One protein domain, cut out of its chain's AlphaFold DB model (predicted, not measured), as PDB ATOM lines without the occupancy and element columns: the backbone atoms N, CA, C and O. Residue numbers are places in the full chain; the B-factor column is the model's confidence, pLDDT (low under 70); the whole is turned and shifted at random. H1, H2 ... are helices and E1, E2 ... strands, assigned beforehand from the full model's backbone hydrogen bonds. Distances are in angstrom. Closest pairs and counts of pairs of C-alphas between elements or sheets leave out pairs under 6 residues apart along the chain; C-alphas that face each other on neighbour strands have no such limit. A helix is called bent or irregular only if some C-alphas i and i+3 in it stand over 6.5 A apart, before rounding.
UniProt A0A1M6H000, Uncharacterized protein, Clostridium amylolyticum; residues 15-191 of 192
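Overview. This is residues 15 to 191 of the 192 residues of an uncharacterized protein of Clostridium amylolyticum (UniProt A0A1M6H000). Four helices, H1, H4, H6 and H8, form the core of the body, each crossing the next in a ring, and a two-stranded ribbon, E1 and E4, lies where this body joins a smaller head of H2, H3 and the hairpin E2 and E3. H5 sits at the far end of the body from the head, while H7 packs on H8 and the short H9 on H6. The printed part has 177 residues with nine named helices and four named strands, in the order H1 E1 H2 H3 E2 E3 H4 H5 H6 E4 H7 H8 H9, and both two-stranded sheets are antiparallel. The class is mostly helix, and the whole is compact, with a radius of gyration of the C-alphas of 17.2 A, yet flat, spanning 52 by 39 by 21 A.

Along the chain. One sheet pairs E1, residues 32 to 35, with E4, residues 133 to 137, which begins at C-alpha 133 at (19.681, 6.154, -16.128). E4 follows directly on H6, residues 111 to 132, the longest helix at 31.5 A. H8 is residues 160 to 177, 25.7 A; H4 is residues 75 to 93, 26.6 A; and H1 is residues 15 to 29, 21.0 A, beginning at C-alpha 15 at (16.122, -14.770, -18.490). H2 is residues 37 to 52, 22.6 A, H3 residues 56 to 60, E2 residues 62 to 64 and E3 residues 70 to 73. H3 is neither bent nor irregular, but only just: C-alphas 57 and 60 are 6.3 A apart. H5 is residues 99 to 107, 12.4 A, H7 residues 140 to 149, 14.1 A, and H9 residues 185 to 189, ending at C-alpha 189 at (29.279, -1.624, 1.307).

Arrangement. E1 and E4 are antiparallel at 170 degrees, with N 34 and O 135 at 2.8 A and N 137 and O 32 at 2.8 A, both within hydrogen-bond range. The closest C-alphas of E4 and H8 are those of Ile 136 and Gly 161, 5.7 A apart. H6 is the hub, touching five other helices. It touches H8 at a steep tilt of 44 degrees, opposite ways, closest at the C-alphas of Tyr 126 and Ala 166, 5.4 A. It touches H4 at a steep tilt of 48 degrees, opposite ways, closest at Tyr 86 and Ile 124, C-alphas 6.3 A apart. H1 touches H4, C-alphas of Val 23 and Gly 79 at 4.9 A, and H8, C-alphas of Val 22 and Ile 169 at 5.8 A; H1 and H6 are apart, as are H4 and H8. H5 and H6 form a helical hairpin, closest at the C-alphas of Thr 106 and Gln 114, 6.0 A. H7 touches H8, C-alphas of Leu 146 and Leu 164 at 7.1 A. H9 and H6 only just touch, with 3 pairs of C-alphas within 8 A, the closest those of Leu 119 and Ile 187, 5.8 A. H2 and H6 touch only at their ends, C-alphas of Phe 39 and Ile 132 at 5.6 A. H2 touches H3 with residues 47 to 51 alone, closest at the C-alphas of Leu 50 and Glu 56, 7.3 A. The hairpin E2 and E3 is antiparallel at 168 degrees, with N 63 and O 72 at 2.8 A. Every O i to N i+4 pair is within hydrogen-bond range in H1, H2, H4, H5, H6, H7, H8 and H9; in H3 it is 0 of 1, with 1 of 2 O i to N i+3 pairs within range.

Size, cuts and confidence. The two C-alphas farthest apart, those of Thr 66 and Gln 110, are 53.1 A apart. The printed part, residues 15 to 191, has no cut. No link is long; H7 to H8 and H8 to H9 are short, and the other links are tight. The mean pLDDT of the printed part is 90.5, and residues 56 to 60, which are H3, are under 70.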
ATOM      1  N   GLY A  15      16.038 -16.099 -17.886       87.38
ATOM      2  CA  GLY A  15      16.122 -14.770 -18.490       87.38
ATOM      3  C   GLY A  15      14.750 -14.109 -18.609       87.38
ATOM      4  O   GLY A  15      14.616 -12.932 -18.287       87.38
ATOM      5  N   GLU A  16      13.719 -14.873 -18.982       88.19
ATOM      6  CA  GLU A  16      12.332 -14.386 -19.001       88.19
ATOM      7  C   GLU A  16      11.861 -13.961 -17.603       88.19
ATOM      8  O   GLU A  16      11.261 -12.900 -17.446       88.19
ATOM      9  N   PHE A  17      12.191 -14.744 -16.571       91.88
ATOM     10  CA  PHE A  17      11.912 -14.350 -15.191       91.88
ATOM     11  C   PHE A  17      12.606 -13.029 -14.822       91.88
ATOM     12  O   PHE A  17      11.959 -12.150 -14.255       91.88
ATOM     13  N   VAL A  18      13.895 -12.876 -15.151       93.50
ATOM     14  CA  VAL A  18      14.645 -11.644 -14.854       93.50
ATOM     15  C   VAL A  18      13.999 -10.449 -15.548       93.50
ATOM     16  O   VAL A  18      13.821  -9.421 -14.905       93.50
ATOM     17  N   ALA A  19      13.584 -10.580 -16.810       93.38
ATOM     18  CA  ALA A  19      12.893  -9.506 -17.521       93.38
ATOM     19  C   ALA A  19      11.617  -9.074 -16.788       93.38
ATOM     20  O   ALA A  19      11.435  -7.889 -16.523       93.38
ATOM     21  N   VAL A  20      10.773 -10.028 -16.388       92.81
ATOM     22  CA  VAL A  20       9.527  -9.737 -15.661       92.81
ATOM     23  C   VAL A  20       9.794  -9.111 -14.290       92.81
ATOM     24  O   VAL A  20       9.110  -8.159 -13.917       92.81
ATOM     25  N   ALA A  21      10.781  -9.619 -13.547       94.50
ATOM     26  CA  ALA A  21      11.171  -9.049 -12.259       94.50
ATOM     27  C   ALA A  21      11.633  -7.598 -12.427       94.50
ATOM     28  O   ALA A  21      11.133  -6.717 -11.739       94.50
ATOM     29  N   VAL A  22      12.506  -7.333 -13.403       96.31
ATOM     30  CA  VAL A  22      12.992  -5.979 -13.683       96.31
ATOM     31  C   VAL A  22      11.843  -5.038 -14.022       96.31
ATOM     32  O   VAL A  22      11.746  -3.992 -13.396       96.31
ATOM     33  N   VAL A  23      10.955  -5.401 -14.956       95.06
ATOM     34  CA  VAL A  23       9.814  -4.543 -15.333       95.06
ATOM     35  C   VAL A  23       8.974  -4.179 -14.113       95.06
ATOM     36  O   VAL A  23       8.682  -3.007 -13.899       95.06
ATOM     37  N   ARG A  24       8.647  -5.162 -13.267       95.56
ATOM     38  CA  ARG A  24       7.857  -4.912 -12.060       95.56
ATOM     39  C   ARG A  24       8.547  -3.933 -11.111       95.56
ATOM     40  O   ARG A  24       7.880  -3.042 -10.591       95.56
ATOM     41  N   GLU A  25       9.848  -4.092 -10.878       96.75
ATOM     42  CA  GLU A  25      10.576  -3.201  -9.972       96.75
ATOM     43  C   GLU A  25      10.760  -1.798 -10.568       96.75
ATOM     44  O   GLU A  25      10.700  -0.815  -9.829       96.75
ATOM     45  N   LEU A  26      10.902  -1.680 -11.896       94.81
ATOM     46  CA  LEU A  26      10.883  -0.392 -12.595       94.81
ATOM     47  C   LEU A  26       9.541   0.322 -12.393       94.81
ATOM     48  O   LEU A  26       9.534   1.460 -11.926       94.81
ATOM     49  N   ASP A  27       8.426  -0.358 -12.670       93.12
ATOM     50  CA  ASP A  27       7.071   0.202 -12.557       93.12
ATOM     51  C   ASP A  27       6.699   0.553 -11.108       93.12
ATOM     52  O   ASP A  27       5.969   1.511 -10.847       93.12
ATOM     53  N   PHE A  28       7.191  -0.228 -10.145       94.81
ATOM     54  CA  PHE A  28       6.971   0.025  -8.724       94.81
ATOM     55  C   PHE A  28       7.756   1.241  -8.221       94.81
ATOM     56  O   PHE A  28       7.234   2.040  -7.437       94.81
ATOM     57  N   PHE A  29       9.027   1.356  -8.614       95.75
ATOM     58  CA  PHE A  29       9.962   2.278  -7.977       95.75
ATOM     59  C   PHE A  29      10.082   3.626  -8.697       95.75
ATOM     60  O   PHE A  29      10.202   4.661  -8.036       95.75
ATOM     61  N   ILE A  30      10.052   3.633 -10.032       94.50
ATOM     62  CA  ILE A  30      10.306   4.825 -10.845       94.50
ATOM     63  C   ILE A  30       9.004   5.599 -11.068       94.50
ATOM     64  O   ILE A  30       8.054   5.088 -11.649       94.50
ATOM     65  N   LEU A  31       8.978   6.868 -10.654       92.94
ATOM     66  CA  LEU A  31       7.925   7.808 -11.052       92.94
ATOM     67  C   LEU A  31       8.261   8.478 -12.382       92.94
ATOM     68  O   LEU A  31       7.423   8.571 -13.271       92.94
ATOM     69  N   GLU A  32       9.497   8.955 -12.496       91.56
ATOM     70  CA  GLU A  32      10.035   9.589 -13.694       91.56
ATOM     71  C   GLU A  32      11.520   9.251 -13.798       91.56
ATOM     72  O   GLU A  32      12.201   9.073 -12.785       91.56
ATOM     73  N   ALA A  33      12.046   9.194 -15.016       92.31
ATOM     74  CA  ALA A  33      13.453   8.915 -15.245       92.31
ATOM     75  C   ALA A  33      14.028   9.827 -16.325       92.31
ATOM     76  O   ALA A  33      13.375  10.127 -17.323       92.31
ATOM     77  N   LYS A  34      15.287  10.225 -16.130       93.75
ATOM     78  CA  LYS A  34      16.137  10.761 -17.190       93.75
ATOM     79  C   LYS A  34      17.142   9.699 -17.597       93.75
ATOM     80  O   LYS A  34      17.721   9.008 -16.757       93.75
ATOM     81  N   TYR A  35      17.362   9.609 -18.896       94.50
ATOM     82  CA  TYR A  35      18.256   8.630 -19.493       94.50
ATOM     83  C   TYR A  35      19.629   9.238 -19.762       94.50
ATOM     84  O   TYR A  35      19.774  10.459 -19.874       94.50
ATOM     85  N   THR A  36      20.659   8.401 -19.843       94.88
ATOM     86  CA  THR A  36      21.996   8.859 -20.231       94.88
ATOM     87  C   THR A  36      22.012   9.283 -21.703       94.88
ATOM     88  O   THR A  36      21.238   8.785 -22.524       94.88
ATOM     89  N   SER A  37      22.918  10.190 -22.081       93.31
ATOM     90  CA  SER A  37      23.078  10.598 -23.487       93.31
ATOM     91  C   SER A  37      23.414   9.408 -24.394       93.31
ATOM     92  O   SER A  37      22.923   9.335 -25.517       93.31
ATOM     93  N   SER A  38      24.204   8.454 -23.886       92.62
ATOM     94  CA  SER A  38      24.547   7.214 -24.593       92.62
ATOM     95  C   SER A  38      23.305   6.360 -24.855       92.62
ATOM     96  O   SER A  38      23.060   5.951 -25.990       92.62
ATOM     97  N   PHE A  39      22.473   6.145 -23.830       93.00
ATOM     98  CA  PHE A  39      21.245   5.372 -23.976       93.00
ATOM     99  C   PHE A  39      20.255   6.055 -24.929       93.00
ATOM    100  O   PHE A  39      19.760   5.411 -25.853       93.00
ATOM    101  N   ASN A  40      20.050   7.370 -24.785       91.62
ATOM    102  CA  ASN A  40      19.236   8.170 -25.705       91.62
ATOM    103  C   ASN A  40      19.689   8.006 -27.165       91.62
ATOM    104  O   ASN A  40      18.869   7.728 -28.041       91.62
ATOM    105  N   TYR A  41      20.994   8.142 -27.425       91.06
ATOM    106  CA  TYR A  41      21.563   7.999 -28.765       91.06
ATOM    107  C   TYR A  41      21.334   6.597 -29.342       91.06
ATOM    108  O   TYR A  41      20.873   6.461 -30.476       91.06
ATOM    109  N   ASN A  42      21.614   5.556 -28.557       88.88
ATOM    110  CA  ASN A  42      21.488   4.170 -29.002       88.88
ATOM    111  C   ASN A  42      20.039   3.804 -29.331       88.88
ATOM    112  O   ASN A  42      19.779   3.229 -30.388       88.88
ATOM    113  N   VAL A  43      19.091   4.171 -28.464       89.31
ATOM    114  CA  VAL A  43      17.665   3.919 -28.709       89.31
ATOM    115  C   VAL A  43      17.200   4.689 -29.940       89.31
ATOM    116  O   VAL A  43      16.555   4.105 -30.805       89.31
ATOM    117  N   LYS A  44      17.575   5.965 -30.078       88.31
ATOM    118  CA  LYS A  44      17.220   6.766 -31.255       88.31
ATOM    119  C   LYS A  44      17.722   6.137 -32.554       88.31
ATOM    120  O   LYS A  44      16.942   5.990 -33.486       88.31
ATOM    121  N   LYS A  45      18.981   5.694 -32.585       87.56
ATOM    122  CA  LYS A  45      19.560   5.022 -33.751       87.56
ATOM    123  C   LYS A  45      18.783   3.757 -34.127       87.56
ATOM    124  O   LYS A  45      18.390   3.613 -35.277       87.56
ATOM    125  N   ILE A  46      18.497   2.890 -33.154       85.69
ATOM    126  CA  ILE A  46      17.706   1.668 -33.380       85.69
ATOM    127  C   ILE A  46      16.318   2.011 -33.934       85.69
ATOM    128  O   ILE A  46      15.832   1.361 -34.854       85.69
ATOM    129  N   MET A  47      15.677   3.043 -33.387       84.25
ATOM    130  CA  MET A  47      14.360   3.490 -33.837       84.25
ATOM    131  C   MET A  47      14.383   4.040 -35.266       84.25
ATOM    132  O   MET A  47      13.447   3.792 -36.026       84.25
ATOM    133  N   ASP A  48      15.432   4.767 -35.639       84.56
ATOM    134  CA  ASP A  48      15.603   5.295 -36.992       84.56
ATOM    135  C   ASP A  48      15.901   4.171 -37.999       84.56
ATOM    136  O   ASP A  48      15.299   4.155 -39.074       84.56
ATOM    137  N   ASP A  49      16.724   3.185 -37.626       82.75
ATOM    138  CA  ASP A  49      16.998   1.991 -38.440       82.75
ATOM    139  C   ASP A  49      15.697   1.197 -38.702       82.75
ATOM    140  O   ASP A  49      15.379   0.850 -39.840       82.75
ATOM    141  N   LEU A  50      14.866   0.983 -37.673       81.81
ATOM    142  CA  LEU A  50      13.587   0.267 -37.809       81.81
ATOM    143  C   LEU A  50      12.567   1.010 -38.684       81.81
ATOM    144  O   LEU A  50      11.798   0.374 -39.410       81.81
ATOM    145  N   LYS A  51      12.558   2.348 -38.647       80.50
ATOM    146  CA  LYS A  51      11.727   3.156 -39.552       80.50
ATOM    147  C   LYS A  51      12.166   2.995 -41.005       80.50
ATOM    148  O   LYS A  51      11.308   2.853 -41.871       80.50
ATOM    149  N   GLN A  52      13.474   2.971 -41.272       83.69
ATOM    150  CA  GLN A  52      14.006   2.739 -42.622       83.69
ATOM    151  C   GLN A  52      13.641   1.345 -43.158       83.69
ATOM    152  O   GLN A  52      13.422   1.185 -44.355       83.69
ATOM    153  N   GLU A  53      13.497   0.353 -42.276       83.88
ATOM    154  CA  GLU A  53      13.014  -0.996 -42.609       83.88
ATOM    155  C   GLU A  53      11.482  -1.095 -42.794       83.88
ATOM    156  O   GLU A  53      10.951  -2.192 -42.976       83.88
ATOM    157  N   GLY A  54      10.742   0.018 -42.722       77.88
ATOM    158  CA  GLY A  54       9.284   0.041 -42.883       77.88
ATOM    159  C   GLY A  54       8.500  -0.467 -41.667       77.88
ATOM    160  O   GLY A  54       7.303  -0.738 -41.768       77.88
ATOM    161  N   LYS A  55       9.139  -0.594 -40.495       74.00
ATOM    162  CA  LYS A  55       8.498  -1.026 -39.238       74.00
ATOM    163  C   LYS A  55       7.990   0.175 -38.436       74.00
ATOM    164  O   LYS A  55       8.361   0.382 -37.282       74.00
ATOM    165  N   GLU A  56       7.113   0.973 -39.039       65.56
ATOM    166  CA  GLU A  56       6.626   2.230 -38.444       65.56
ATOM    167  C   GLU A  56       5.913   2.039 -37.095       65.56
ATOM    168  O   GLU A  56       5.983   2.913 -36.230       65.56
ATOM    169  N   GLN A  57       5.299   0.874 -36.857       62.06
ATOM    170  CA  GLN A  57       4.580   0.558 -35.614       62.06
ATOM    171  C   GLN A  57       5.472   0.510 -34.361       62.06
ATOM    172  O   GLN A  57       4.960   0.573 -33.248       62.06
ATOM    173  N   VAL A  58       6.801   0.449 -34.498       61.47
ATOM    174  CA  VAL A  58       7.707   0.473 -33.333       61.47
ATOM    175  C   VAL A  58       7.694   1.848 -32.644       61.47
ATOM    176  O   VAL A  58       8.018   1.963 -31.463       61.47
ATOM    177  N   SER A  59       7.264   2.900 -33.348       59.53
ATOM    178  CA  SER A  59       7.192   4.272 -32.826       59.53
ATOM    179  C   SER A  59       6.270   4.455 -31.609       59.53
ATOM    180  O   SER A  59       6.391   5.461 -30.918       59.53
ATOM    181  N   PHE A  60       5.408   3.483 -31.290       64.06
ATOM    182  CA  PHE A  60       4.559   3.527 -30.094       64.06
ATOM    183  C   PHE A  60       5.273   3.106 -28.803       64.06
ATOM    184  O   PHE A  60       4.769   3.388 -27.718       64.06
ATOM    185  N   CYS A  61       6.437   2.458 -28.889       77.06
ATOM    186  CA  CYS A  61       7.149   1.973 -27.704       77.06
ATOM    187  C   CYS A  61       8.138   2.997 -27.123       77.06
ATOM    188  O   CYS A  61       8.586   2.833 -25.988       77.06
ATOM    189  N   VAL A  62       8.502   4.034 -27.892       85.81
ATOM    190  CA  VAL A  62       9.420   5.102 -27.467       85.81
ATOM    191  C   VAL A  62       8.984   6.441 -28.058       85.81
ATOM    192  O   VAL A  62       8.898   6.590 -29.275       85.81
ATOM    193  N   ILE A  63       8.777   7.436 -27.198       86.81
ATOM    194  CA  ILE A  63       8.462   8.818 -27.571       86.81
ATOM    195  C   ILE A  63       9.638   9.700 -27.169       86.81
ATOM    196  O   ILE A  63      10.100   9.648 -26.029       86.81
ATOM    197  N   PHE A  64      10.095  10.541 -28.096       88.19
ATOM    198  CA  PHE A  64      11.165  11.508 -27.861       88.19
ATOM    199  C   PHE A  64      10.598  12.921 -27.683       88.19
ATOM    200  O   PHE A  64       9.606  13.282 -28.316       88.19
ATOM    201  N   ASN A  65      11.235  13.732 -26.838       87.56
ATOM    202  CA  ASN A  65      10.937  15.155 -26.709       87.56
ATOM    203  C   ASN A  65      11.496  15.954 -27.907       87.56
ATOM    204  O   ASN A  65      12.173  15.423 -28.790       87.56
ATOM    205  N   THR A  66      11.249  17.265 -27.925       85.00
ATOM    206  CA  THR A  66      11.727  18.170 -28.987       85.00
ATOM    207  C   THR A  66      13.252  18.291 -29.063       85.00
ATOM    208  O   THR A  66      13.777  18.717 -30.087       85.00
ATOM    209  N   GLN A  67      13.969  17.893 -28.009       86.00
ATOM    210  CA  GLN A  67      15.433  17.854 -27.952       86.00
ATOM    211  C   GLN A  67      15.994  16.500 -28.423       86.00
ATOM    212  O   GLN A  67      17.207  16.330 -28.525       86.00
ATOM    213  N   GLY A  68      15.126  15.542 -28.766       82.69
ATOM    214  CA  GLY A  68      15.516  14.207 -29.205       82.69
ATOM    215  C   GLY A  68      15.918  13.265 -28.070       82.69
ATOM    216  O   GLY A  68      16.542  12.244 -28.349       82.69
ATOM    217  N   GLU A  69      15.574  13.590 -26.824       89.19
ATOM    218  CA  GLU A  69      15.745  12.715 -25.660       89.19
ATOM    219  C   GLU A  69      14.480  11.887 -25.427       89.19
ATOM    220  O   GLU A  69      13.378  12.323 -25.759       89.19
ATOM    221  N   ILE A  70      14.619  10.699 -24.844       90.31
ATOM    222  CA  ILE A  70      13.490   9.833 -24.499       90.31
ATOM    223  C   ILE A  70      12.612  10.550 -23.463       90.31
ATOM    224  O   ILE A  70      13.052  10.835 -22.352       90.31
ATOM    225  N   ALA A  71      11.361  10.811 -23.836       87.25
ATOM    226  CA  ALA A  71      10.323  11.328 -22.951       87.25
ATOM    227  C   ALA A  71       9.528  10.186 -22.307       87.25
ATOM    228  O   ALA A  71       9.234  10.226 -21.117       87.25
ATOM    229  N   ILE A  72       9.183   9.168 -23.100       85.31
ATOM    230  CA  ILE A  72       8.454   7.976 -22.655       85.31
ATOM    231  C   ILE A  72       9.082   6.766 -23.339       85.31
ATOM    232  O   ILE A  72       9.370   6.804 -24.533       85.31
ATOM    233  N   ILE A  73       9.282   5.690 -22.591       87.44
ATOM    234  CA  ILE A  73       9.710   4.395 -23.113       87.44
ATOM    235  C   ILE A  73       8.950   3.303 -22.376       87.44
ATOM    236  O   ILE A  73       8.744   3.393 -21.167       87.44
ATOM    237  N   ASP A  74       8.525   2.286 -23.115       86.88
ATOM    238  CA  ASP A  74       7.884   1.109 -22.546       86.88
ATOM    239  C   ASP A  74       8.847   0.393 -21.580       86.88
ATOM    240  O   ASP A  74       9.951  -0.018 -21.963       86.88
ATOM    241  N   GLY A  75       8.422   0.220 -20.325       86.56
ATOM    242  CA  GLY A  75       9.180  -0.490 -19.297       86.56
ATOM    243  C   GLY A  75       9.549  -1.911 -19.724       86.56
ATOM    244  O   GLY A  75      10.641  -2.380 -19.404       86.56
ATOM    245  N   PHE A  76       8.719  -2.569 -20.540       87.12
ATOM    246  CA  PHE A  76       9.007  -3.889 -21.097       87.12
ATOM    247  C   PHE A  76      10.244  -3.894 -22.002       87.12
ATOM    248  O   PHE A  76      11.030  -4.847 -21.969       87.12
ATOM    249  N   LEU A  77      10.471  -2.835 -22.787       87.44
ATOM    250  CA  LEU A  77      11.685  -2.717 -23.599       87.44
ATOM    251  C   LEU A  77      12.923  -2.601 -22.714       87.44
ATOM    252  O   LEU A  77      13.908  -3.312 -22.930       87.44
ATOM    253  N   VAL A  78      12.858  -1.736 -21.701       91.38
ATOM    254  CA  VAL A  78      13.977  -1.514 -20.780       91.38
ATOM    255  C   VAL A  78      14.267  -2.778 -19.971       91.38
ATOM    256  O   VAL A  78      15.418  -3.205 -19.889       91.38
ATOM    257  N   GLY A  79      13.236  -3.442 -19.449       91.31
ATOM    258  CA  GLY A  79      13.379  -4.672 -18.678       91.31
ATOM    259  C   GLY A  79      13.967  -5.829 -19.484       91.31
ATOM    260  O   GLY A  79      14.877  -6.509 -19.006       91.31
ATOM    261  N   ASN A  80      13.538  -6.014 -20.736       90.88
ATOM    262  CA  ASN A  80      14.148  -7.010 -21.624       90.88
ATOM    263  C   ASN A  80      15.598  -6.674 -21.967       90.88
ATOM    264  O   ASN A  80      16.435  -7.575 -22.035       90.88
ATOM    265  N   HIS A  81      15.910  -5.393 -22.179       92.06
ATOM    266  CA  HIS A  81      17.282  -4.961 -22.413       92.06
ATOM    267  C   HIS A  81      18.172  -5.281 -21.206       92.06
ATOM    268  O   HIS A  81      19.204  -5.933 -21.370       92.06
ATOM    269  N   ILE A  82      17.738  -4.924 -19.994       95.25
ATOM    270  CA  ILE A  82      18.457  -5.230 -18.751       95.25
ATOM    271  C   ILE A  82      18.637  -6.742 -18.590       95.25
ATOM    272  O   ILE A  82      19.749  -7.194 -18.330       95.25
ATOM    273  N   ALA A  83      17.590  -7.545 -18.795       94.50
ATOM    274  CA  ALA A  83      17.670  -9.001 -18.680       94.50
ATOM    275  C   ALA A  83      18.630  -9.629 -19.703       94.50
ATOM    276  O   ALA A  83      19.371 -10.560 -19.375       94.50
ATOM    277  N   LYS A  84      18.650  -9.101 -20.932       94.50
ATOM    278  CA  LYS A  84      19.592  -9.516 -21.975       94.50
ATOM    279  C   LYS A  84      21.033  -9.199 -21.574       94.50
ATOM    280  O   LYS A  84      21.861 -10.107 -21.580       94.50
ATOM    281  N   VAL A  85      21.318  -7.957 -21.178       95.25
ATOM    282  CA  VAL A  85      22.664  -7.540 -20.746       95.25
ATOM    283  C   VAL A  85      23.105  -8.330 -19.513       95.25
ATOM    284  O   VAL A  85      24.236  -8.807 -19.457       95.25
ATOM    285  N   TYR A  86      22.203  -8.541 -18.556       96.38
ATOM    286  CA  TYR A  86      22.436  -9.366 -17.376       96.38
ATOM    287  C   TYR A  86      22.850 -10.792 -17.752       96.38
ATOM    288  O   TYR A  86      23.871 -11.291 -17.269       96.38
ATOM    289  N   LYS A  87      22.091 -11.435 -18.649       95.69
ATOM    290  CA  LYS A  87      22.404 -12.772 -19.160       95.69
ATOM    291  C   LYS A  87      23.777 -12.784 -19.826       95.69
ATOM    292  O   LYS A  87      24.611 -13.598 -19.449       95.69
ATOM    293  N   GLU A  88      24.023 -11.880 -20.769       95.75
ATOM    294  CA  GLU A  88      25.284 -11.811 -21.514       95.75
ATOM    295  C   GLU A  88      26.486 -11.594 -20.580       95.75
ATOM    296  O   GLU A  88      27.463 -12.340 -20.655       95.75
ATOM    297  N   LYS A  89      26.409 -10.632 -19.646       96.50
ATOM    298  CA  LYS A  89      27.481 -10.357 -18.671       96.50
ATOM    299  C   LYS A  89      27.747 -11.572 -17.766       96.50
ATOM    300  O   LYS A  89      28.912 -11.910 -17.542       96.50
ATOM    301  N   LEU A  90      26.711 -12.271 -17.289       95.50
ATOM    302  CA  LEU A  90      26.888 -13.485 -16.479       95.50
ATOM    303  C   LEU A  90      27.475 -14.652 -17.275       95.50
ATOM    304  O   LEU A  90      28.422 -15.290 -16.812       95.50
ATOM    305  N   GLU A  91      26.930 -14.948 -18.453       95.62
ATOM    306  CA  GLU A  91      27.421 -16.044 -19.290       95.62
ATOM    307  C   GLU A  91      28.892 -15.801 -19.671       95.62
ATOM    308  O   GLU A  91      29.712 -16.715 -19.554       95.62
ATOM    309  N   ASN A  92      29.264 -14.557 -19.990       96.31
ATOM    310  CA  ASN A  92      30.649 -14.165 -20.255       96.31
ATOM    311  C   ASN A  92      31.563 -14.356 -19.035       96.31
ATOM    312  O   ASN A  92      32.620 -14.980 -19.160       96.31
ATOM    313  N   TYR A  93      31.153 -13.895 -17.847       96.00
ATOM    314  CA  TYR A  93      31.925 -14.082 -16.611       96.00
ATOM    315  C   TYR A  93      32.206 -15.567 -16.331       96.00
ATOM    316  O   TYR A  93      33.313 -15.953 -15.949       96.00
ATOM    317  N   TYR A  94      31.224 -16.431 -16.595       94.88
ATOM    318  CA  TYR A  94      31.335 -17.879 -16.421       94.88
ATOM    319  C   TYR A  94      31.807 -18.625 -17.680       94.88
ATOM    320  O   TYR A  94      31.556 -19.828 -17.811       94.88
ATOM    321  N   LYS A  95      32.556 -17.953 -18.564       95.31
ATOM    322  CA  LYS A  95      33.222 -18.544 -19.742       95.31
ATOM    323  C   LYS A  95      32.250 -19.227 -20.715       95.31
ATOM    324  O   LYS A  95      32.492 -20.348 -21.160       95.31
ATOM    325  N   GLY A  96      31.129 -18.573 -21.009       92.50
ATOM    326  CA  GLY A  96      30.118 -19.023 -21.970       92.50
ATOM    327  C   GLY A  96      29.181 -20.118 -21.455       92.50
ATOM    328  O   GLY A  96      28.432 -20.707 -22.233       92.50
ATOM    329  N   LYS A  97      29.203 -20.434 -20.152       93.75
ATOM    330  CA  LYS A  97      28.210 -21.346 -19.565       93.75
ATOM    331  C   LYS A  97      26.828 -20.713 -19.645       93.75
ATOM    332  O   LYS A  97      26.680 -19.549 -19.303       93.75
ATOM    333  N   SER A  98      25.817 -21.501 -20.008       92.06
ATOM    334  CA  SER A  98      24.442 -21.001 -20.068       92.06
ATOM    335  C   SER A  98      23.936 -20.546 -18.699       92.06
ATOM    336  O   SER A  98      24.229 -21.174 -17.674       92.06
ATOM    337  N   LEU A  99      23.104 -19.505 -18.688       90.88
ATOM    338  CA  LEU A  99      22.542 -18.910 -17.475       90.88
ATOM    339  C   LEU A  99      21.872 -19.954 -16.568       90.88
ATOM    340  O   LEU A  99      22.172 -20.042 -15.380       90.88
ATOM    341  N   ASN A 100      21.060 -20.846 -17.139       87.75
ATOM    342  CA  ASN A 100      20.414 -21.928 -16.386       87.75
ATOM    343  C   ASN A 100      21.420 -22.895 -15.728       87.75
ATOM    344  O   ASN A 100      21.142 -23.440 -14.657       87.75
ATOM    345  N   SER A 101      22.576 -23.134 -16.355       89.31
ATOM    346  CA  SER A 101      23.642 -23.973 -15.794       89.31
ATOM    347  C   SER A 101      24.334 -23.278 -14.620       89.31
ATOM    348  O   SER A 101      24.525 -23.895 -13.569       89.31
ATOM    349  N   ILE A 102      24.630 -21.983 -14.769       92.81
ATOM    350  CA  ILE A 102      25.218 -21.143 -13.718       92.81
ATOM    351  C   ILE A 102      24.313 -21.148 -12.481       92.81
ATOM    352  O   ILE A 102      24.759 -21.524 -11.400       92.81
ATOM    353  N   ILE A 103      23.022 -20.843 -12.652       90.94
ATOM    354  CA  ILE A 103      22.049 -20.800 -11.550       90.94
ATOM    355  C   ILE A 103      21.975 -22.139 -10.809       90.94
ATOM    356  O   ILE A 103      22.058 -22.180  -9.581       90.94
ATOM    357  N   ARG A 104      21.882 -23.259 -11.538       88.31
ATOM    358  CA  ARG A 104      21.853 -24.596 -10.919       88.31
ATOM    359  C   ARG A 104      23.120 -24.897 -10.122       88.31
ATOM    360  O   ARG A 104      23.025 -25.546  -9.079       88.31
ATOM    361  N   ALA A 105      24.285 -24.468 -10.602       90.25
ATOM    362  CA  ALA A 105      25.540 -24.650  -9.882       90.25
ATOM    363  C   ALA A 105      25.566 -23.812  -8.595       90.25
ATOM    364  O   ALA A 105      25.913 -24.339  -7.539       90.25
ATOM    365  N   THR A 106      25.123 -22.553  -8.662       91.56
ATOM    366  CA  THR A 106      25.105 -21.640  -7.513       91.56
ATOM    367  C   THR A 106      24.149 -22.103  -6.414       91.56
ATOM    368  O   THR A 106      24.544 -22.138  -5.250       91.56
ATOM    369  N   ILE A 107      22.924 -22.525  -6.746       89.50
ATOM    370  CA  ILE A 107      21.935 -22.951  -5.732       89.50
ATOM    371  C   ILE A 107      22.474 -24.103  -4.869       89.50
ATOM    372  O   ILE A 107      22.217 -24.165  -3.673       89.50
ATOM    373  N   ASN A 108      23.241 -25.019  -5.469       85.81
ATOM    374  CA  ASN A 108      23.786 -26.190  -4.772       85.81
ATOM    375  C   ASN A 108      25.165 -25.945  -4.135       85.81
ATOM    376  O   ASN A 108      25.786 -26.889  -3.647       85.81
ATOM    377  N   SER A 109      25.665 -24.711  -4.188       90.94
ATOM    378  CA  SER A 109      26.967 -24.337  -3.641       90.94
ATOM    379  C   SER A 109      26.870 -23.871  -2.186       90.94
ATOM    380  O   SER A 109      25.785 -23.601  -1.673       90.94
ATOM    381  N   GLN A 110      28.019 -23.789  -1.519       92.62
ATOM    382  CA  GLN A 110      28.136 -23.267  -0.156       92.62
ATOM    383  C   GLN A 110      27.857 -21.756  -0.087       92.62
ATOM    384  O   GLN A 110      28.059 -21.041  -1.068       92.62
ATOM    385  N   GLU A 111      27.496 -21.257   1.098       90.56
ATOM    386  CA  GLU A 111      27.107 -19.855   1.329       90.56
ATOM    387  C   GLU A 111      28.107 -18.832   0.776       90.56
ATOM    388  O   GLU A 111      27.705 -17.841   0.176       90.56
ATOM    389  N   LYS A 112      29.417 -19.094   0.898       90.62
ATOM    390  CA  LYS A 112      30.451 -18.208   0.342       90.62
ATOM    391  C   LYS A 112      30.279 -17.992  -1.166       90.62
ATOM    392  O   LYS A 112      30.303 -16.861  -1.629       90.62
ATOM    393  N   VAL A 113      30.062 -19.069  -1.921       91.69
ATOM    394  CA  VAL A 113      29.895 -19.001  -3.382       91.69
ATOM    395  C   VAL A 113      28.585 -18.298  -3.743       91.69
ATOM    396  O   VAL A 113      28.537 -17.545  -4.711       91.69
ATOM    397  N   GLN A 114      27.533 -18.494  -2.944       92.06
ATOM    398  CA  GLN A 114      26.264 -17.782  -3.108       92.06
ATOM    399  C   GLN A 114      26.411 -16.274  -2.844       92.06
ATOM    400  O   GLN A 114      25.837 -15.471  -3.578       92.06
ATOM    401  N   ARG A 115      27.217 -15.880  -1.849       91.12
ATOM    402  CA  ARG A 115      27.541 -14.476  -1.557       91.12
ATOM    403  C   ARG A 115      28.360 -13.836  -2.677       91.12
ATOM    404  O   ARG A 115      28.018 -12.743  -3.119       91.12
ATOM    405  N   ASP A 116      29.386 -14.526  -3.170       91.44
ATOM    406  CA  ASP A 116      30.193 -14.057  -4.305       91.44
ATOM    407  C   ASP A 116      29.318 -13.886  -5.558       91.44
ATOM    408  O   ASP A 116      29.423 -12.894  -6.282       91.44
ATOM    409  N   PHE A 117      28.379 -14.814  -5.777       93.62
ATOM    410  CA  PHE A 117      27.376 -14.686  -6.827       93.62
ATOM    411  C   PHE A 117      26.482 -13.456  -6.612       93.62
ATOM    412  O   PHE A 117      26.231 -12.728  -7.567       93.62
ATOM    413  N   ALA A 118      26.040 -13.170  -5.385       93.94
ATOM    414  CA  ALA A 118      25.219 -11.994  -5.081       93.94
ATOM    415  C   ALA A 118      25.937 -10.680  -5.400       93.94
ATOM    416  O   ALA A 118      25.355  -9.816  -6.054       93.94
ATOM    417  N   LEU A 119      27.210 -10.566  -5.017       94.12
ATOM    418  CA  LEU A 119      28.052  -9.411  -5.336       94.12
ATOM    419  C   LEU A 119      28.188  -9.212  -6.849       94.12
ATOM    420  O   LEU A 119      28.025  -8.098  -7.345       94.12
ATOM    421  N   LEU A 120      28.429 -10.292  -7.597       95.00
ATOM    422  CA  LEU A 120      28.513 -10.234  -9.056       95.00
ATOM    423  C   LEU A 120      27.189  -9.793  -9.693       95.00
ATOM    424  O   LEU A 120      27.189  -8.952 -10.588       95.00
ATOM    425  N   ASN A 121      26.064 -10.349  -9.237       95.62
ATOM    426  CA  ASN A 121      24.740  -9.996  -9.749       95.62
ATOM    427  C   ASN A 121      24.421  -8.530  -9.470       95.62
ATOM    428  O   ASN A 121      24.019  -7.816 -10.383       95.62
ATOM    429  N   TYR A 122      24.653  -8.081  -8.235       96.38
ATOM    430  CA  TYR A 122      24.483  -6.686  -7.852       96.38
ATOM    431  C   TYR A 122      25.302  -5.762  -8.747       96.38
ATOM    432  O   TYR A 122      24.748  -4.835  -9.322       96.38
ATOM    433  N   LYS A 123      26.595  -6.061  -8.929       96.12
ATOM    434  CA  LYS A 123      27.489  -5.290  -9.798       96.12
ATOM    435  C   LYS A 123      26.951  -5.183 -11.223       96.12
ATOM    436  O   LYS A 123      26.861  -4.084 -11.754       96.12
ATOM    437  N   ILE A 124      26.572  -6.311 -11.824       97.19
ATOM    438  CA  ILE A 124      26.043  -6.348 -13.193       97.19
ATOM    439  C   ILE A 124      24.783  -5.485 -13.308       97.19
ATOM    440  O   ILE A 124      24.693  -4.667 -14.218       97.19
ATOM    441  N   ILE A 125      23.834  -5.643 -12.381       97.56
ATOM    442  CA  ILE A 125      22.568  -4.900 -12.396       97.56
ATOM    443  C   ILE A 125      22.824  -3.405 -12.175       97.56
ATOM    444  O   ILE A 125      22.310  -2.587 -12.933       97.56
ATOM    445  N   TYR A 126      23.638  -3.053 -11.179       97.06
ATOM    446  CA  TYR A 126      24.001  -1.675 -10.859       97.06
ATOM    447  C   TYR A 126      24.635  -0.969 -12.061       97.06
ATOM    448  O   TYR A 126      24.171   0.095 -12.459       97.06
ATOM    449  N   GLU A 127      25.655  -1.578 -12.672       96.38
ATOM    450  CA  GLU A 127      26.326  -1.019 -13.849       96.38
ATOM    451  C   GLU A 127      25.350  -0.839 -15.012       96.38
ATOM    452  O   GLU A 127      25.315   0.223 -15.624       96.38
ATOM    453  N   THR A 128      24.517  -1.843 -15.295       97.12
ATOM    454  CA  THR A 128      23.537  -1.757 -16.383       97.12
ATOM    455  C   THR A 128      22.497  -0.665 -16.134       97.12
ATOM    456  O   THR A 128      22.166   0.081 -17.051       97.12
ATOM    457  N   LEU A 129      22.000  -0.511 -14.905       97.12
ATOM    458  CA  LEU A 129      21.085   0.579 -14.566       97.12
ATOM    459  C   LEU A 129      21.766   1.948 -14.683       97.12
ATOM    460  O   LEU A 129      21.161   2.881 -15.205       97.12
ATOM    461  N   HIS A 130      23.019   2.061 -14.253       95.38
ATOM    462  CA  HIS A 130      23.803   3.291 -14.354       95.38
ATOM    463  C   HIS A 130      24.144   3.657 -15.814       95.38
ATOM    464  O   HIS A 130      24.259   4.830 -16.163       95.38
ATOM    465  N   GLU A 131      24.290   2.672 -16.704       95.81
ATOM    466  CA  GLU A 131      24.443   2.899 -18.149       95.81
ATOM    467  C   GLU A 131      23.154   3.472 -18.779       95.81
ATOM    468  O   GLU A 131      23.222   4.243 -19.743       95.81
ATOM    469  N   ILE A 132      21.982   3.136 -18.230       96.06
ATOM    470  CA  ILE A 132      20.664   3.537 -18.749       96.06
ATOM    471  C   ILE A 132      20.214   4.883 -18.175       96.06
ATOM    472  O   ILE A 132      19.788   5.766 -18.927       96.06
ATOM    473  N   TYR A 133      20.303   5.053 -16.857       95.44
ATOM    474  CA  TYR A 133      19.681   6.154 -16.128       95.44
ATOM    475  C   TYR A 133      20.700   7.195 -15.675       95.44
ATOM    476  O   TYR A 133      21.676   6.878 -15.004       95.44
ATOM    477  N   SER A 134      20.431   8.461 -15.995       94.38
ATOM    478  CA  SER A 134      21.172   9.607 -15.457       94.38
ATOM    479  C   SER A 134      20.526  10.175 -14.194       94.38
ATOM    480  O   SER A 134      21.214  10.746 -13.355       94.38
ATOM    481  N   ASN A 135      19.206  10.028 -14.050       93.75
ATOM    482  CA  ASN A 135      18.479  10.394 -12.840       93.75
ATOM    483  C   ASN A 135      17.189   9.576 -12.721       93.75
ATOM    484  O   ASN A 135      16.499   9.367 -13.720       93.75
ATOM    485  N   ILE A 136      16.829   9.179 -11.501       94.69
ATOM    486  CA  ILE A 136      15.582   8.466 -11.203       94.69
ATOM    487  C   ILE A 136      14.825   9.245 -10.129       94.69
ATOM    488  O   ILE A 136      15.329   9.448  -9.026       94.69
ATOM    489  N   THR A 137      13.599   9.646 -10.442       94.75
ATOM    490  CA  THR A 137      12.657  10.241  -9.496       94.75
ATOM    491  C   THR A 137      11.783   9.140  -8.900       94.75
ATOM    492  O   THR A 137      11.194   8.340  -9.624       94.75
ATOM    493  N   TYR A 138      11.662   9.114  -7.575       94.88
ATOM    494  CA  TYR A 138      10.890   8.124  -6.814       94.88
ATOM    495  C   TYR A 138      10.277   8.772  -5.561       94.88
ATOM    496  O   TYR A 138      10.663   9.873  -5.152       94.88
ATOM    497  N   LYS A 139       9.324   8.099  -4.901       94.88
ATOM    498  CA  LYS A 139       8.728   8.607  -3.648       94.88
ATOM    499  C   LYS A 139       9.729   8.517  -2.490       94.88
ATOM    500  O   LYS A 139      10.220   7.436  -2.173       94.88
ATOM    501  N   LYS A 140       9.964   9.632  -1.789       93.50
ATOM    502  CA  LYS A 140      10.896   9.705  -0.644       93.50
ATOM    503  C   LYS A 140      10.562   8.715   0.484       93.50
ATOM    504  O   LYS A 140      11.454   8.162   1.112       93.50
ATOM    505  N   GLU A 141       9.282   8.468   0.739       95.56
ATOM    506  CA  GLU A 141       8.836   7.510   1.763       95.56
ATOM    507  C   GLU A 141       9.236   6.067   1.421       95.56
ATOM    508  O   GLU A 141       9.659   5.310   2.301       95.56
ATOM    509  N   ILE A 142       9.159   5.706   0.135       94.25
ATOM    510  CA  ILE A 142       9.590   4.395  -0.364       94.25
ATOM    511  C   ILE A 142      11.101   4.261  -0.182       94.25
ATOM    512  O   ILE A 142      11.555   3.264   0.371       94.25
ATOM    513  N   SER A 143      11.887   5.275  -0.562       95.06
ATOM    514  CA  SER A 143      13.344   5.195  -0.419       95.06
ATOM    515  C   SER A 143      13.788   5.084   1.038       95.06
ATOM    516  O   SER A 143      14.640   4.255   1.340       95.06
ATOM    517  N   LEU A 144      13.190   5.839   1.963       95.81
ATOM    518  CA  LEU A 144      13.487   5.722   3.396       95.81
ATOM    519  C   LEU A 144      13.164   4.318   3.929       95.81
ATOM    520  O   LEU A 144      13.968   3.732   4.661       95.81
ATOM    521  N   SER A 145      12.018   3.766   3.527       95.88
ATOM    522  CA  SER A 145      11.592   2.420   3.922       95.88
ATOM    523  C   SER A 145      12.552   1.350   3.395       95.88
ATOM    524  O   SER A 145      12.998   0.497   4.162       95.88
ATOM    525  N   LEU A 146      12.940   1.436   2.119       95.81
ATOM    526  CA  LEU A 146      13.885   0.507   1.498       95.81
ATOM    527  C   LEU A 146      15.294   0.636   2.079       95.81
ATOM    528  O   LEU A 146      15.930  -0.374   2.359       95.81
ATOM    529  N   LYS A 147      15.782   1.856   2.336       95.56
ATOM    530  CA  LYS A 147      17.092   2.058   2.973       95.56
ATOM    531  C   LYS A 147      17.156   1.385   4.340       95.56
ATOM    532  O   LYS A 147      18.154   0.746   4.663       95.56
ATOM    533  N   LYS A 148      16.084   1.491   5.129       94.94
ATOM    534  CA  LYS A 148      15.975   0.795   6.414       94.94
ATOM    535  C   LYS A 148      15.918  -0.723   6.228       94.94
ATOM    536  O   LYS A 148      16.628  -1.432   6.932       94.94
ATOM    537  N   TRP A 149      15.110  -1.205   5.281       94.25
ATOM    538  CA  TRP A 149      14.969  -2.632   4.962       94.25
ATOM    539  C   TRP A 149      16.300  -3.278   4.565       94.25
ATOM    540  O   TRP A 149      16.653  -4.337   5.075       94.25
ATOM    541  N   TYR A 150      17.076  -2.602   3.721       94.62
ATOM    542  CA  TYR A 150      18.369  -3.087   3.246       94.62
ATOM    543  C   TYR A 150      19.541  -2.788   4.192       94.62
ATOM    544  O   TYR A 150      20.665  -3.176   3.888       94.62
ATOM    545  N   GLY A 151      19.316  -2.125   5.332       93.62
ATOM    546  CA  GLY A 151      20.377  -1.832   6.302       93.62
ATOM    547  C   GLY A 151      21.365  -0.747   5.854       93.62
ATOM    548  O   GLY A 151      22.526  -0.773   6.246       93.62
ATOM    549  N   ILE A 152      20.911   0.212   5.043       93.62
ATOM    550  CA  ILE A 152      21.694   1.351   4.527       93.62
ATOM    551  C   ILE A 152      21.029   2.713   4.842       93.62
ATOM    552  O   ILE A 152      20.900   3.554   3.947       93.62
ATOM    553  N   PRO A 153      20.567   2.973   6.085       91.56
ATOM    554  CA  PRO A 153      19.765   4.158   6.421       91.56
ATOM    555  C   PRO A 153      20.478   5.486   6.123       91.56
ATOM    556  O   PRO A 153      19.850   6.418   5.613       91.56
ATOM    557  N   ASP A 154      21.790   5.535   6.340       89.94
ATOM    558  CA  ASP A 154      22.599   6.755   6.243       89.94
ATOM    559  C   ASP A 154      23.279   6.926   4.878       89.94
ATOM    560  O   ASP A 154      24.049   7.859   4.674       89.94
ATOM    561  N   LEU A 155      23.005   6.036   3.915       89.06
ATOM    562  CA  LEU A 155      23.611   6.119   2.588       89.06
ATOM    563  C   LEU A 155      23.060   7.327   1.823       89.06
ATOM    564  O   LEU A 155      21.926   7.286   1.343       89.06
ATOM    565  N   ASP A 156      23.846   8.390   1.721       85.94
ATOM    566  CA  ASP A 156      23.496   9.600   0.983       85.94
ATOM    567  C   ASP A 156      24.413   9.750  -0.233       85.94
ATOM    568  O   ASP A 156      25.624   9.927  -0.119       85.94
ATOM    569  N   THR A 157      23.845   9.545  -1.416       89.56
ATOM    570  CA  THR A 157      24.553   9.557  -2.697       89.56
ATOM    571  C   THR A 157      23.563   9.886  -3.806       89.56
ATOM    572  O   THR A 157      22.386   9.529  -3.709       89.56
ATOM    573  N   SER A 158      24.038  10.540  -4.870       86.69
ATOM    574  CA  SER A 158      23.248  10.820  -6.075       86.69
ATOM    575  C   SER A 158      22.651   9.555  -6.689       86.69
ATOM    576  O   SER A 158      21.560   9.595  -7.251       86.69
ATOM    577  N   ASP A 159      23.324   8.420  -6.512       89.81
ATOM    578  CA  ASP A 159      23.000   7.177  -7.208       89.81
ATOM    579  C   ASP A 159      22.043   6.298  -6.394       89.81
ATOM    580  O   ASP A 159      21.797   5.140  -6.727       89.81
ATOM    581  N   ILE A 160      21.474   6.831  -5.307       93.94
ATOM    582  CA  ILE A 160      20.637   6.064  -4.381       93.94
ATOM    583  C   ILE A 160      19.437   5.415  -5.090       93.94
ATOM    584  O   ILE A 160      19.070   4.295  -4.748       93.94
ATOM    585  N   GLY A 161      18.863   6.061  -6.112       95.25
ATOM    586  CA  GLY A 161      17.787   5.473  -6.914       95.25
ATOM    587  C   GLY A 161      18.236   4.212  -7.658       95.25
ATOM    588  O   GLY A 161      17.555   3.191  -7.609       95.25
ATOM    589  N   VAL A 162      19.419   4.258  -8.275       96.50
ATOM    590  CA  VAL A 162      20.024   3.115  -8.975       96.50
ATOM    591  C   VAL A 162      20.370   1.997  -7.992       96.50
ATOM    592  O   VAL A 162      20.062   0.836  -8.254       96.50
ATOM    593  N   ILE A 163      20.946   2.339  -6.835       96.31
ATOM    594  CA  ILE A 163      21.287   1.375  -5.777       96.31
ATOM    595  C   ILE A 163      20.037   0.639  -5.289       96.31
ATOM    596  O   ILE A 163      20.024  -0.589  -5.238       96.31
ATOM    597  N   LEU A 164      18.975   1.371  -4.940       96.81
ATOM    598  CA  LEU A 164      17.748   0.772  -4.412       96.81
ATOM    599  C   LEU A 164      17.055  -0.118  -5.445       96.81
ATOM    600  O   LEU A 164      16.610  -1.212  -5.104       96.81
ATOM    601  N   LEU A 165      17.018   0.316  -6.703       97.12
ATOM    602  CA  LEU A 165      16.460  -0.473  -7.794       97.12
ATOM    603  C   LEU A 165      17.281  -1.746  -8.061       97.12
ATOM    604  O   LEU A 165      16.709  -2.824  -8.226       97.12
ATOM    605  N   ALA A 166      18.615  -1.658  -8.025       97.44
ATOM    606  CA  ALA A 166      19.487  -2.823  -8.152       97.44
ATOM    607  C   ALA A 166      19.251  -3.844  -7.029       97.44
ATOM    608  O   ALA A 166      19.240  -5.050  -7.282       97.44
ATOM    609  N   LEU A 167      19.034  -3.371  -5.798       97.06
ATOM    610  CA  LEU A 167      18.726  -4.225  -4.651       97.06
ATOM    611  C   LEU A 167      17.357  -4.900  -4.765       97.06
ATOM    612  O   LEU A 167      17.276  -6.091  -4.483       97.06
ATOM    613  N   LEU A 168      16.322  -4.185  -5.221       97.19
ATOM    614  CA  LEU A 168      14.989  -4.758  -5.463       97.19
ATOM    615  C   LEU A 168      15.056  -5.917  -6.467       97.19
ATOM    616  O   LEU A 168      14.638  -7.037  -6.167       97.19
ATOM    617  N   ILE A 169      15.693  -5.681  -7.617       97.44
ATOM    618  CA  ILE A 169      15.863  -6.700  -8.663       97.44
ATOM    619  C   ILE A 169      16.675  -7.892  -8.133       97.44
ATOM    620  O   ILE A 169      16.322  -9.052  -8.360       97.44
ATOM    621  N   LEU A 170      17.768  -7.624  -7.410       96.38
ATOM    622  CA  LEU A 170      18.593  -8.666  -6.803       96.38
ATOM    623  C   LEU A 170      17.804  -9.491  -5.778       96.38
ATOM    624  O   LEU A 170      17.947 -10.716  -5.741       96.38
ATOM    625  N   GLU A 171      16.987  -8.845  -4.947       95.50
ATOM    626  CA  GLU A 171      16.149  -9.522  -3.962       95.50
ATOM    627  C   GLU A 171      15.196 -10.504  -4.638       95.50
ATOM    628  O   GLU A 171      15.122 -11.665  -4.225       95.50
ATOM    629  N   ASP A 172      14.543 -10.101  -5.723       94.88
ATOM    630  CA  ASP A 172      13.656 -10.988  -6.468       94.88
ATOM    631  C   ASP A 172      14.375 -12.155  -7.125       94.88
ATOM    632  O   ASP A 172      13.898 -13.293  -7.045       94.88
ATOM    633  N   ILE A 173      15.539 -11.900  -7.722       94.00
ATOM    634  CA  ILE A 173      16.411 -12.937  -8.280       94.00
ATOM    635  C   ILE A 173      16.720 -13.991  -7.223       94.00
ATOM    636  O   ILE A 173      16.497 -15.183  -7.450       94.00
ATOM    637  N   PHE A 174      17.179 -13.560  -6.049       93.06
ATOM    638  CA  PHE A 174      17.602 -14.446  -4.968       93.06
ATOM    639  C   PHE A 174      16.429 -15.188  -4.332       93.06
ATOM    640  O   PHE A 174      16.504 -16.401  -4.106       93.06
ATOM    641  N   ARG A 175      15.304 -14.495  -4.138       91.56
ATOM    642  CA  ARG A 175      14.052 -15.087  -3.664       91.56
ATOM    643  C   ARG A 175      13.545 -16.161  -4.624       91.56
ATOM    644  O   ARG A 175      13.114 -17.220  -4.169       91.56
ATOM    645  N   TYR A 176      13.623 -15.928  -5.934       90.00
ATOM    646  CA  TYR A 176      13.179 -16.888  -6.944       90.00
ATOM    647  C   TYR A 176      14.034 -18.158  -6.964       90.00
ATOM    648  O   TYR A 176      13.493 -19.263  -7.022       90.00
ATOM    649  N   ILE A 177      15.360 -18.022  -6.865       89.31
ATOM    650  CA  ILE A 177      16.282 -19.172  -6.846       89.31
ATOM    651  C   ILE A 177      16.411 -19.830  -5.464       89.31
ATOM    652  O   ILE A 177      17.095 -20.844  -5.329       89.31
ATOM    653  N   GLY A 178      15.738 -19.291  -4.442       87.69
ATOM    654  CA  GLY A 178      15.690 -19.858  -3.096       87.69
ATOM    655  C   GLY A 178      16.952 -19.628  -2.261       87.69
ATOM    656  O   GLY A 178      17.181 -20.375  -1.309       87.69
ATOM    657  N   ILE A 179      17.764 -18.622  -2.594       88.25
ATOM    658  CA  ILE A 179      18.930 -18.231  -1.794       88.25
ATOM    659  C   ILE A 179      18.493 -17.159  -0.794       88.25
ATOM    660  O   ILE A 179      17.983 -16.107  -1.175       88.25
ATOM    661  N   LYS A 180      18.698 -17.426   0.498       84.25
ATOM    662  CA  LYS A 180      18.408 -16.463   1.565       84.25
ATOM    663  C   LYS A 180      19.599 -15.534   1.764       84.25
ATOM    664  O   LYS A 180      20.677 -15.977   2.146       84.25
ATOM    665  N   MET A 181      19.375 -14.248   1.532       81.81
ATOM    666  CA  MET A 181      20.315 -13.179   1.844       81.81
ATOM    667  C   MET A 181      19.899 -12.528   3.161       81.81
ATOM    668  O   MET A 181      18.786 -12.026   3.273       81.81
ATOM    669  N   ASN A 182      20.794 -12.528   4.147       74.44
ATOM    670  CA  ASN A 182      20.503 -11.953   5.465       74.44
ATOM    671  C   ASN A 182      20.941 -10.485   5.591       74.44
ATOM    672  O   ASN A 182      20.537  -9.815   6.535       74.44
ATOM    673  N   ASN A 183      21.783  -9.987   4.676       80.75
ATOM    674  CA  ASN A 183      22.295  -8.620   4.731       80.75
ATOM    675  C   ASN A 183      22.635  -8.095   3.325       80.75
ATOM    676  O   ASN A 183      23.681  -8.414   2.762       80.75
ATOM    677  N   TYR A 184      21.728  -7.300   2.756       88.31
ATOM    678  CA  TYR A 184      21.942  -6.604   1.484       88.31
ATOM    679  C   TYR A 184      22.842  -5.369   1.634       88.31
ATOM    680  O   TYR A 184      23.544  -5.015   0.690       88.31
ATOM    681  N   GLY A 185      22.893  -4.752   2.816       87.56
ATOM    682  CA  GLY A 185      23.768  -3.611   3.090       87.56
ATOM    683  C   GLY A 185      25.244  -3.964   2.940       87.56
ATOM    684  O   GLY A 185      26.010  -3.187   2.377       87.56
ATOM    685  N   ASP A 186      25.631  -5.184   3.319       87.56
ATOM    686  CA  ASP A 186      26.976  -5.705   3.059       87.56
ATOM    687  C   ASP A 186      27.312  -5.722   1.564       87.56
ATOM    688  O   ASP A 186      28.449  -5.445   1.199       87.56
ATOM    689  N   ILE A 187      26.361  -6.048   0.687       89.94
ATOM    690  CA  ILE A 187      26.604  -6.066  -0.763       89.94
ATOM    691  C   ILE A 187      26.937  -4.657  -1.252       89.94
ATOM    692  O   ILE A 187      27.914  -4.481  -1.975       89.94
ATOM    693  N   VAL A 188      26.175  -3.656  -0.807       89.75
ATOM    694  CA  VAL A 188      26.407  -2.249  -1.165       89.75
ATOM    695  C   VAL A 188      27.741  -1.748  -0.610       89.75
ATOM    696  O   VAL A 188      28.492  -1.079  -1.315       89.75
ATOM    697  N   ASN A 189      28.062  -2.089   0.639       84.69
ATOM    698  CA  ASN A 189      29.279  -1.624   1.307       84.69
ATOM    699  C   ASN A 189      30.554  -2.278   0.759       84.69
ATOM    700  O   ASN A 189      31.585  -1.622   0.718       84.69
ATOM    701  N   ASN A 190      30.486  -3.540   0.322       79.81
ATOM    702  CA  ASN A 190      31.619  -4.252  -0.288       79.81
ATOM    703  C   ASN A 190      31.768  -3.981  -1.797       79.81
ATOM    704  O   ASN A 190      32.661  -4.537  -2.432       79.81
ATOM    705  N   PHE A 191      30.866  -3.192  -2.386       73.25
ATOM    706  CA  PHE A 191      30.945  -2.778  -3.785       73.25
ATOM    707  C   PHE A 191      31.745  -1.477  -3.985       73.25
ATOM    708  O   PHE A 191      32.233  -1.244  -5.090       73.25
TER     709      PHE A 191